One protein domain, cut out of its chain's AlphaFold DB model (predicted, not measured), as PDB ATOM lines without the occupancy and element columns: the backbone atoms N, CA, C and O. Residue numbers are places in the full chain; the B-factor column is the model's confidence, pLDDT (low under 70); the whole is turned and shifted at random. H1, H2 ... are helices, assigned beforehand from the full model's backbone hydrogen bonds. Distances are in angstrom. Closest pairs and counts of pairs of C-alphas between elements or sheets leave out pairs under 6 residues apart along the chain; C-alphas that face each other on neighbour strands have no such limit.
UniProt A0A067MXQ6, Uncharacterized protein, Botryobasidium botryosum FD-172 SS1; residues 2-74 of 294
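Overview. This is residues 2 to 74 of the 294 residues of an uncharacterized protein of Botryobasidium botryosum FD-172 SS1 (UniProt A0A067MXQ6). Five short helices form a small compact body, and the opening stretch before H1 loops out from it, with residues 5 to 10 sticking out. H1 lies near the middle, with H2 and H3 packed on it; H4 and H5 make the end away from the loop. The printed part has 73 residues, with helices H1, H2, H3, H4 and H5 in that order and no named strand: all helix. The whole is compact, with a radius of gyration of the C-alphas of 11.8 A, yet elongated in outline at 38 by 22 by 21 A, the opening loop making much of the length.

Along the chain. Find C-alpha 43 at (167.893, -10.772, 31.818); from there H3 runs to residue 52, 14.3 A. H4, residues 55 to 64, measures 13.9 A. Look back to C-alpha 20 at (174.917, -3.473, 40.133), where H1 begins, ending at residue 26. H2 is residues 30 to 35. H5, residues 66 to 73, ends at C-alpha 73 (170.534, -19.857, 30.558).

Arrangement. H3 touches H1 at a shallow tilt of 24 degrees, the same way; their closest C-alphas, of Asp 22 and Gly 45, are 4.1 A apart. H1 and H2 form a helical hairpin, closest at C-alphas 24 and 33, 5.1 A. H3 and H4 touch only at the corner, closest at C-alphas 49 and 58, 6.6 A. H4 and H5 also touch only at the corner, closest at C-alphas 61 and 69, 5.6 A. H5 is apart from H1 and H2. In H1, H2, H4 and H5 every O i to N i+4 pair is within hydrogen-bond range; in H3, 5 of 6 are.

Size, cuts and confidence. The C-alphas farthest apart, of Ser 8 and Asp 63, are 37.8 A apart. The printed part has no cut, and no link between helices is long. Look for low confidence at residues 2 to 6, under 70; the mean pLDDT of the printed part is 91.2.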
ATOM      1  N   ALA A   2     176.409   4.002  34.368       52.06
ATOM      2  CA  ALA A   2     176.614   2.551  34.523       52.06
ATOM      3  C   ALA A   2     178.057   2.054  34.264       52.06
ATOM      4  O   ALA A   2     178.440   0.980  34.706       52.06
ATOM      5  N   VAL A   3     178.885   2.842  33.567       62.22
ATOM      6  CA  VAL A   3     180.286   2.499  33.224       62.22
ATOM      7  C   VAL A   3     181.271   3.644  33.500       62.22
ATOM      8  O   VAL A   3     182.380   3.667  32.981       62.22
ATOM      9  N   GLY A   4     180.881   4.631  34.314       63.44
ATOM     10  CA  GLY A   4     181.740   5.785  34.633       63.44
ATOM     11  C   GLY A   4     181.968   6.771  33.475       63.44
ATOM     12  O   GLY A   4     182.710   7.736  33.632       63.44
ATOM     13  N   VAL A   5     181.306   6.570  32.332       68.50
ATOM     14  CA  VAL A   5     181.343   7.486  31.183       68.50
ATOM     15  C   VAL A   5     180.255   8.548  31.348       68.50
ATOM     16  O   VAL A   5     179.075   8.221  31.496       68.50
ATOM     17  N   ARG A   6     180.641   9.829  31.312       69.81
ATOM     18  CA  ARG A   6     179.683  10.943  31.254       69.81
ATOM     19  C   ARG A   6     179.074  10.996  29.856       69.81
ATOM     20  O   ARG A   6     179.790  11.169  28.878       69.81
ATOM     21  N   THR A   7     177.757  10.847  29.773       76.94
ATOM     22  CA  THR A   7     177.006  10.902  28.517       76.94
ATOM     23  C   THR A   7     175.680  11.624  28.723       76.94
ATOM     24  O   THR A   7     175.103  11.566  29.809       76.94
ATOM     25  N   SER A   8     175.209  12.315  27.685       81.00
ATOM     26  CA  SER A   8     173.874  12.924  27.612       81.00
ATOM     27  C   SER A   8     172.805  11.943  27.116       81.00
ATOM     28  O   SER A   8     171.627  12.295  27.039       81.00
ATOM     29  N   LEU A   9     173.199  10.711  26.772       80.25
ATOM     30  CA  LEU A   9     172.280   9.675  26.323       80.25
ATOM     31  C   LEU A   9     171.402   9.200  27.484       80.25
ATOM     32  O   LEU A   9     171.890   8.878  28.570       80.25
ATOM     33  N   LYS A  10     170.093   9.128  27.228       81.31
ATOM     34  CA  LYS A  10     169.137   8.539  28.166       81.31
ATOM     35  C   LYS A  10     169.383   7.037  28.281       81.31
ATOM     36  O   LYS A  10     169.717   6.379  27.297       81.31
ATOM     37  N   GLN A  11     169.190   6.506  29.485       81.69
ATOM     38  CA  GLN A  11     169.233   5.069  29.722       81.69
ATOM     39  C   GLN A  11     168.162   4.372  28.866       81.69
ATOM     40  O   GLN A  11     167.018   4.835  28.844       81.69
ATOM     41  N   PRO A  12     168.507   3.297  28.138       85.94
ATOM     42  CA  PRO A  12     167.518   2.512  27.410       85.94
ATOM     43  C   PRO A  12     166.488   1.904  28.366       85.94
ATOM     44  O   PRO A  12     166.852   1.486  29.464       85.94
ATOM     45  N   ARG A  13     165.229   1.771  27.922       86.25
ATOM     46  CA  ARG A  13     164.135   1.177  28.720       86.25
ATOM     47  C   ARG A  13     164.484  -0.199  29.286       86.25
ATOM     48  O   ARG A  13     164.211  -0.499  30.438       86.25
ATOM     49  N   GLU A  14     165.159  -1.008  28.476       83.69
ATOM     50  CA  GLU A  14     165.630  -2.357  28.824       83.69
ATOM     51  C   GLU A  14     166.586  -2.377  30.027       83.69
ATOM     52  O   GLU A  14     166.773  -3.419  30.649       83.69
ATOM     53  N   TRP A  15     167.194  -1.233  30.347       89.31
ATOM     54  CA  TRP A  15     168.153  -1.066  31.432       89.31
ATOM     55  C   TRP A  15     167.591  -0.277  32.612       89.31
ATOM     56  O   TRP A  15     168.322  -0.092  33.575       89.31
ATOM     57  N   GLU A  16     166.336   0.181  32.593       87.69
ATOM     58  CA  GLU A  16     165.752   0.962  33.702       87.69
ATOM     59  C   GLU A  16     165.779   0.208  35.041       87.69
ATOM     60  O   GLU A  16     165.901   0.824  36.095       87.69
ATOM     61  N   GLN A  17     165.729  -1.126  34.995       87.50
ATOM     62  CA  GLN A  17     165.797  -2.010  36.165       87.50
ATOM     63  C   GLN A  17     167.182  -2.651  36.362       87.50
ATOM     64  O   GLN A  17     167.303  -3.636  37.090       87.50
ATOM     65  N   ALA A  18     168.223  -2.135  35.701       90.12
ATOM     66  CA  ALA A  18     169.557  -2.716  35.772       90.12
ATOM     67  C   ALA A  18     170.124  -2.662  37.197       90.12
ATOM     68  O   ALA A  18     170.096  -1.627  37.867       90.12
ATOM     69  N   THR A  19     170.666  -3.786  37.650       93.75
ATOM     70  CA  THR A  19     171.290  -3.913  38.967       93.75
ATOM     71  C   THR A  19     172.794  -3.661  38.897       93.75
ATOM     72  O   THR A  19     173.401  -3.634  37.827       93.75
ATOM     73  N   ARG A  20     173.445  -3.541  40.063       92.81
ATOM     74  CA  ARG A  20     174.917  -3.473  40.133       92.81
ATOM     75  C   ARG A  20     175.590  -4.688  39.493       92.81
ATOM     76  O   ARG A  20     176.686  -4.560  38.957       92.81
ATOM     77  N   MET A  21     174.940  -5.852  39.547       95.06
ATOM     78  CA  MET A  21     175.422  -7.057  38.882       95.06
ATOM     79  C   MET A  21     175.361  -6.910  37.357       95.06
ATOM     80  O   MET A  21     176.328  -7.246  36.678       95.06
ATOM     81  N   ASP A  22     174.288  -6.332  36.809       94.88
ATOM     82  CA  ASP A  22     174.185  -6.069  35.368       94.88
ATOM     83  C   ASP A  22     175.237  -5.063  34.892       94.88
ATOM     84  O   ASP A  22     175.857  -5.264  33.849       94.88
ATOM     85  N   GLU A  23     175.485  -4.003  35.667       93.44
ATOM     86  CA  GLU A  23     176.541  -3.023  35.383       93.44
ATOM     87  C   GLU A  23     177.943  -3.653  35.455       93.44
ATOM     88  O   GLU A  23     178.809  -3.366  34.622       93.44
ATOM     89  N   ALA A  24     178.173  -4.558  36.414       95.00
ATOM     90  CA  ALA A  24     179.417  -5.313  36.516       95.00
ATOM     91  C   ALA A  24     179.634  -6.208  35.287       95.00
ATOM     92  O   ALA A  24     180.715  -6.169  34.695       95.00
ATOM     93  N   VAL A  25     178.604  -6.940  34.853       96.06
ATOM     94  CA  VAL A  25     178.657  -7.763  33.634       96.06
ATOM     95  C   VAL A  25     178.843  -6.894  32.388       96.06
ATOM     96  O   VAL A  25     179.670  -7.224  31.543       96.06
ATOM     97  N   LEU A  26     178.162  -5.747  32.289       94.75
ATOM     98  CA  LEU A  26     178.333  -4.783  31.194       94.75
ATOM     99  C   LEU A  26     179.775  -4.292  31.072       94.75
ATOM    100  O   LEU A  26     180.274  -4.130  29.960       94.75
ATOM    101  N   SER A  27     180.458  -4.102  32.202       94.25
ATOM    102  CA  SER A  27     181.865  -3.699  32.206       94.25
ATOM    103  C   SER A  27     182.837  -4.787  31.736       94.25
ATOM    104  O   SER A  27     184.002  -4.474  31.506       94.25
ATOM    105  N   GLY A  28     182.402  -6.049  31.637       93.94
ATOM    106  CA  GLY A  28     183.267  -7.193  31.325       93.94
ATOM    107  C   GLY A  28     184.298  -7.517  32.414       93.94
ATOM    108  O   GLY A  28     185.193  -8.324  32.200       93.94
ATOM    109  N   SER A  29     184.213  -6.886  33.590       95.06
ATOM    110  CA  SER A  29     185.182  -7.078  34.669       95.06
ATOM    111  C   SER A  29     184.760  -8.220  35.586       95.06
ATOM    112  O   SER A  29     183.912  -8.039  36.465       95.06
ATOM    113  N   LEU A  30     185.423  -9.372  35.459       95.38
ATOM    114  CA  LEU A  30     185.200 -10.510  36.353       95.38
ATOM    115  C   LEU A  30     185.414 -10.149  37.835       95.38
ATOM    116  O   LEU A  30     184.708 -10.649  38.705       95.38
ATOM    117  N   VAL A  31     186.341  -9.232  38.135       96.00
ATOM    118  CA  VAL A  31     186.572  -8.727  39.501       96.00
ATOM    119  C   VAL A  31     185.324  -8.034  40.050       96.00
ATOM    120  O   VAL A  31     184.904  -8.317  41.171       96.00
ATOM    121  N   ARG A  32     184.690  -7.164  39.253       95.31
ATOM    122  CA  ARG A  32     183.449  -6.490  39.659       95.31
ATOM    123  C   ARG A  32     182.296  -7.476  39.792       95.31
ATOM    124  O   ARG A  32     181.541  -7.386  40.755       95.31
ATOM    125  N   VAL A  33     182.204  -8.438  38.878       96.19
ATOM    126  CA  VAL A  33     181.193  -9.506  38.913       96.19
ATOM    127  C   VAL A  33     181.316 -10.350  40.186       96.19
ATOM    128  O   VAL A  33     180.312 -10.613  40.836       96.19
ATOM    129  N   ARG A  34     182.539 -10.702  40.602       95.81
ATOM    130  CA  ARG A  34     182.802 -11.428  41.859       95.81
ATOM    131  C   ARG A  34     182.438 -10.635  43.112       95.81
ATOM    132  O   ARG A  34     182.116 -11.226  44.132       95.81
ATOM    133  N   SER A  35     182.510  -9.307  43.042       94.44
ATOM    134  CA  SER A  35     182.154  -8.419  44.158       94.44
ATOM    135  C   SER A  35     180.659  -8.090  44.248       94.44
ATOM    136  O   SER A  35     180.224  -7.493  45.231       94.44
ATOM    137  N   ALA A  36     179.881  -8.432  43.220       94.25
ATOM    138  CA  ALA A  36     178.453  -8.159  43.149       94.25
ATOM    139  C   ALA A  36     177.632  -9.385  43.573       94.25
ATOM    140  O   ALA A  36     178.099 -10.517  43.496       94.25
ATOM    141  N   ASP A  37     176.388  -9.154  44.000       93.12
ATOM    142  CA  ASP A  37     175.459 -10.235  44.328       93.12
ATOM    143  C   ASP A  37     174.915 -10.880  43.038       93.12
ATOM    144  O   ASP A  37     174.132 -10.243  42.316       93.12
ATOM    145  N   PRO A  38     175.269 -12.142  42.737       91.31
ATOM    146  CA  PRO A  38     174.859 -12.785  41.498       91.31
ATOM    147  C   PRO A  38     173.354 -13.089  41.442       91.31
ATOM    148  O   PRO A  38     172.806 -13.259  40.349       91.31
ATOM    149  N   THR A  39     172.645 -13.123  42.578       91.44
ATOM    150  CA  THR A  39     171.190 -13.356  42.600       91.44
ATOM    151  C   THR A  39     170.408 -12.189  41.989       91.44
ATOM    152  O   THR A  39     169.325 -12.394  41.428       91.44
ATOM    153  N   SER A  40     171.010 -10.996  41.979       94.38
ATOM    154  CA  SER A  40     170.460  -9.771  41.397       94.38
ATOM    155  C   SER A  40     170.668  -9.633  39.880       94.38
ATOM    156  O   SER A  40     170.211  -8.652  39.295       94.38
ATOM    157  N   LEU A  41     171.334 -10.592  39.220       95.81
ATOM    158  CA  LEU A  41     171.511 -10.588  37.762       95.81
ATOM    159  C   LEU A  41     170.148 -10.596  37.053       95.81
ATOM    160  O   LEU A  41     169.342 -11.507  37.279       95.81
ATOM    161  N   THR A  42     169.911  -9.637  36.162       95.06
ATOM    162  CA  THR A  42     168.691  -9.565  35.349       95.06
ATOM    163  C   THR A  42     168.907 -10.175  33.966       95.06
ATOM    164  O   THR A  42     170.017 -10.542  33.569       95.06
ATOM    165  N   GLN A  43     167.823 -10.286  33.194       93.38
ATOM    166  CA  GLN A  43     167.893 -10.772  31.818       93.38
ATOM    167  C   GLN A  43     168.747  -9.854  30.925       93.38
ATOM    168  O   GLN A  43     169.399 -10.344  30.002       93.38
ATOM    169  N   ALA A  44     168.778  -8.543  31.197       93.44
ATOM    170  CA  ALA A  44     169.589  -7.592  30.441       93.44
ATOM    171  C   ALA A  44     171.090  -7.872  30.626       93.44
ATOM    172  O   ALA A  44     171.808  -8.032  29.635       93.44
ATOM    173  N   GLY A  45     171.548  -8.035  31.875       95.31
ATOM    174  CA  GLY A  45     172.934  -8.398  32.180       95.31
ATOM    175  C   GLY A  45     173.310  -9.786  31.660       95.31
ATOM    176  O   GLY A  45     174.359  -9.954  31.040       95.31
ATOM    177  N   ALA A  46     172.433 -10.783  31.811       96.19
ATOM    178  CA  ALA A  46     172.686 -12.122  31.276       96.19
ATOM    179  C   ALA A  46     172.836 -12.118  29.740       96.19
ATOM    180  O   ALA A  46     173.755 -12.722  29.184       96.19
ATOM    181  N   ARG A  47     171.981 -11.370  29.026       95.94
ATOM    182  CA  ARG A  47     172.107 -11.204  27.567       95.94
ATOM    183  C   ARG A  47     173.414 -10.523  27.174       95.94
ATOM    184  O   ARG A  47     173.958 -10.870  26.130       95.94
ATOM    185  N   VAL A  48     173.931  -9.592  27.975       96.38
ATOM    186  CA  VAL A  48     175.228  -8.935  27.740       96.38
ATOM    187  C   VAL A  48     176.382  -9.928  27.775       96.38
ATOM    188  O   VAL A  48     177.218  -9.878  26.874       96.38
ATOM    189  N   ALA A  49     176.415 -10.849  28.742       97.62
ATOM    190  CA  ALA A  49     177.487 -11.844  28.832       97.62
ATOM    191  C   ALA A  49     177.597 -12.678  27.543       97.62
ATOM    192  O   ALA A  49     178.685 -12.823  26.989       97.62
ATOM    193  N   ILE A  50     176.461 -13.133  27.000       98.06
ATOM    194  CA  ILE A  50     176.420 -13.823  25.702       98.06
ATOM    195  C   ILE A  50     176.765 -12.855  24.568       98.06
ATOM    196  O   ILE A  50     177.618 -13.157  23.740       98.06
ATOM    197  N   ARG A  51     176.140 -11.669  24.534       96.56
ATOM    198  CA  ARG A  51     176.297 -10.674  23.462       96.56
ATOM    199  C   ARG A  51     177.737 -10.220  23.284       96.56
ATOM    200  O   ARG A  51     178.094  -9.904  22.159       96.56
ATOM    201  N   PHE A  52     178.539 -10.135  24.336       96.69
ATOM    202  CA  PHE A  52     179.953  -9.777  24.216       96.69
ATOM    203  C   PHE A  52     180.885 -10.991  24.262       96.69
ATOM    204  O   PHE A  52     182.078 -10.836  24.031       96.69
ATOM    205  N   GLY A  53     180.347 -12.196  24.475       97.00
ATOM    206  CA  GLY A  53     181.133 -13.425  24.529       97.00
ATOM    207  C   GLY A  53     182.068 -13.479  25.736       97.00
ATOM    208  O   GLY A  53     183.193 -13.951  25.606       97.00
ATOM    209  N   TYR A  54     181.626 -12.980  26.894       97.69
ATOM    210  CA  TYR A  54     182.400 -13.003  28.138       97.69
ATOM    211  C   TYR A  54     182.387 -14.404  28.759       97.69
ATOM    212  O   TYR A  54     181.627 -14.686  29.687       97.69
ATOM    213  N   LEU A  55     183.190 -15.305  28.186       97.38
ATOM    214  CA  LEU A  55     183.241 -16.720  28.568       97.38
ATOM    215  C   LEU A  55     183.650 -16.909  30.035       97.38
ATOM    216  O   LEU A  55     183.052 -17.718  30.729       97.38
ATOM    217  N   ASP A  56     184.579 -16.095  30.531       97.12
ATOM    218  CA  ASP A  56     185.040 -16.094  31.924       97.12
ATOM    219  C   ASP A  56     183.922 -15.742  32.924       97.12
ATOM    220  O   ASP A  56     183.800 -16.346  33.992       97.12
ATOM    221  N   ILE A  57     183.059 -14.788  32.565       97.12
ATOM    222  CA  ILE A  57     181.869 -14.436  33.345       97.12
ATOM    223  C   ILE A  57     180.828 -15.557  33.268       97.12
ATOM    224  O   ILE A  57     180.219 -15.882  34.287       97.12
ATOM    225  N   LEU A  58     180.614 -16.163  32.095       96.81
ATOM    226  CA  LEU A  58     179.684 -17.289  31.938       96.81
ATOM    227  C   LEU A  58     180.124 -18.508  32.760       96.81
ATOM    228  O   LEU A  58     179.291 -19.111  33.437       96.81
ATOM    229  N   GLU A  59     181.418 -18.827  32.760       95.62
ATOM    230  CA  GLU A  59     182.026 -19.877  33.584       95.62
ATOM    231  C   GLU A  59     181.888 -19.570  35.072       95.62
ATOM    232  O   GLU A  59     181.410 -20.407  35.835       95.62
ATOM    233  N   TYR A  60     182.195 -18.339  35.493       96.06
ATOM    234  CA  TYR A  60     181.996 -17.935  36.883       96.06
ATOM    235  C   TYR A  60     180.538 -18.088  37.328       96.06
ATOM    236  O   TYR A  60     180.288 -18.636  38.402       96.06
ATOM    237  N   LEU A  61     179.583 -17.629  36.513       95.50
ATOM    238  CA  LEU A  61     178.157 -17.751  36.813       95.50
ATOM    239  C   LEU A  61     177.732 -19.220  36.914       95.50
ATOM    240  O   LEU A  61     176.990 -19.564  37.832       95.50
ATOM    241  N   ARG A  62     178.216 -20.080  36.011       93.62
ATOM    242  CA  ARG A  62     177.965 -21.527  36.035       93.62
ATOM    243  C   ARG A  62     178.481 -22.162  37.329       93.62
ATOM    244  O   ARG A  62     177.735 -22.889  37.982       93.62
ATOM    245  N   ASP A  63     179.721 -21.857  37.707       93.81
ATOM    246  CA  ASP A  63     180.440 -22.566  38.775       93.81
ATOM    247  C   ASP A  63     180.129 -22.025  40.176       93.81
ATOM    248  O   ASP A  63     180.140 -22.772  41.150       93.81
ATOM    249  N   ASN A  64     179.830 -20.727  40.292       93.94
ATOM    250  CA  ASN A  64     179.702 -20.036  41.581       93.94
ATOM    251  C   ASN A  64     178.308 -19.439  41.814       93.94
ATOM    252  O   ASN A  64     177.999 -19.013  42.925       93.94
ATOM    253  N   ALA A  65     177.451 -19.395  40.789       94.50
ATOM    254  CA  ALA A  65     176.117 -18.808  40.870       94.50
ATOM    255  C   ALA A  65     175.059 -19.622  40.109       94.50
ATOM    256  O   ALA A  65     174.185 -19.054  39.443       94.50
ATOM    257  N   ARG A  66     175.110 -20.957  40.232       93.38
ATOM    258  CA  ARG A  66     174.255 -21.897  39.487       93.38
ATOM    259  C   ARG A  66     172.761 -21.519  39.461       93.38
ATOM    260  O   ARG A  66     172.211 -21.496  38.363       93.38
ATOM    261  N   PRO A  67     172.098 -21.113  40.567       94.81
ATOM    262  CA  PRO A  67     170.689 -20.707  40.506       94.81
ATOM    263  C   PRO A  67     170.433 -19.496  39.593       94.81
ATOM    264  O   PRO A  67     169.458 -19.460  38.843       94.81
ATOM    265  N   ALA A  68     171.324 -18.498  39.620       94.75
ATOM    266  CA  ALA A  68     171.224 -17.336  38.744       94.75
ATOM    267  C   ALA A  68     171.543 -17.701  37.288       94.75
ATOM    268  O   ALA A  68     170.874 -17.202  36.382       94.75
ATOM    269  N   PHE A  69     172.520 -18.586  37.070       95.75
ATOM    270  CA  PHE A  69     172.865 -19.118  35.753       95.75
ATOM    271  C   PHE A  69     171.682 -19.869  35.131       95.75
ATOM    272  O   PHE A  69     171.233 -19.509  34.046       95.75
ATOM    273  N   GLU A  70     171.108 -20.849  35.827       95.12
ATOM    274  CA  GLU A  70     170.003 -21.669  35.312       95.12
ATOM    275  C   GLU A  70     168.743 -20.838  35.038       95.12
ATOM    276  O   GLU A  70     168.080 -21.018  34.010       95.12
ATOM    277  N   ARG A  71     168.453 -19.849  35.893       95.69
ATOM    278  CA  ARG A  71     167.337 -18.909  35.698       95.69
ATOM    279  C   ARG A  71     167.389 -18.200  34.345       95.69
ATOM    280  O   ARG A  71     166.331 -18.004  33.747       95.69
ATOM    281  N   HIS A  72     168.578 -17.866  33.841       95.50
ATOM    282  CA  HIS A  72     168.747 -17.117  32.587       95.50
ATOM    283  C   HIS A  72     169.133 -17.995  31.395       95.50
ATOM    284  O   HIS A  72     168.617 -17.808  30.294       95.50
ATOM    285  N   TYR A  73     169.974 -19.002  31.609       95.19
ATOM    286  CA  TYR A  73     170.534 -19.857  30.558       95.19
ATOM    287  C   TYR A  73     169.883 -21.241  30.480       95.19
ATOM    288  O   TYR A  73     170.146 -21.993  29.549       95.19
ATOM    289  N   GLY A  74     168.952 -21.543  31.387       93.38
ATOM    290  CA  GLY A  74     168.256 -22.829  31.462       93.38
ATOM    291  C   GLY A  74     169.054 -23.856  32.261       93.38
ATOM    292  O   GLY A  74     170.252 -23.675  32.481       93.38
TER     293      GLY A  74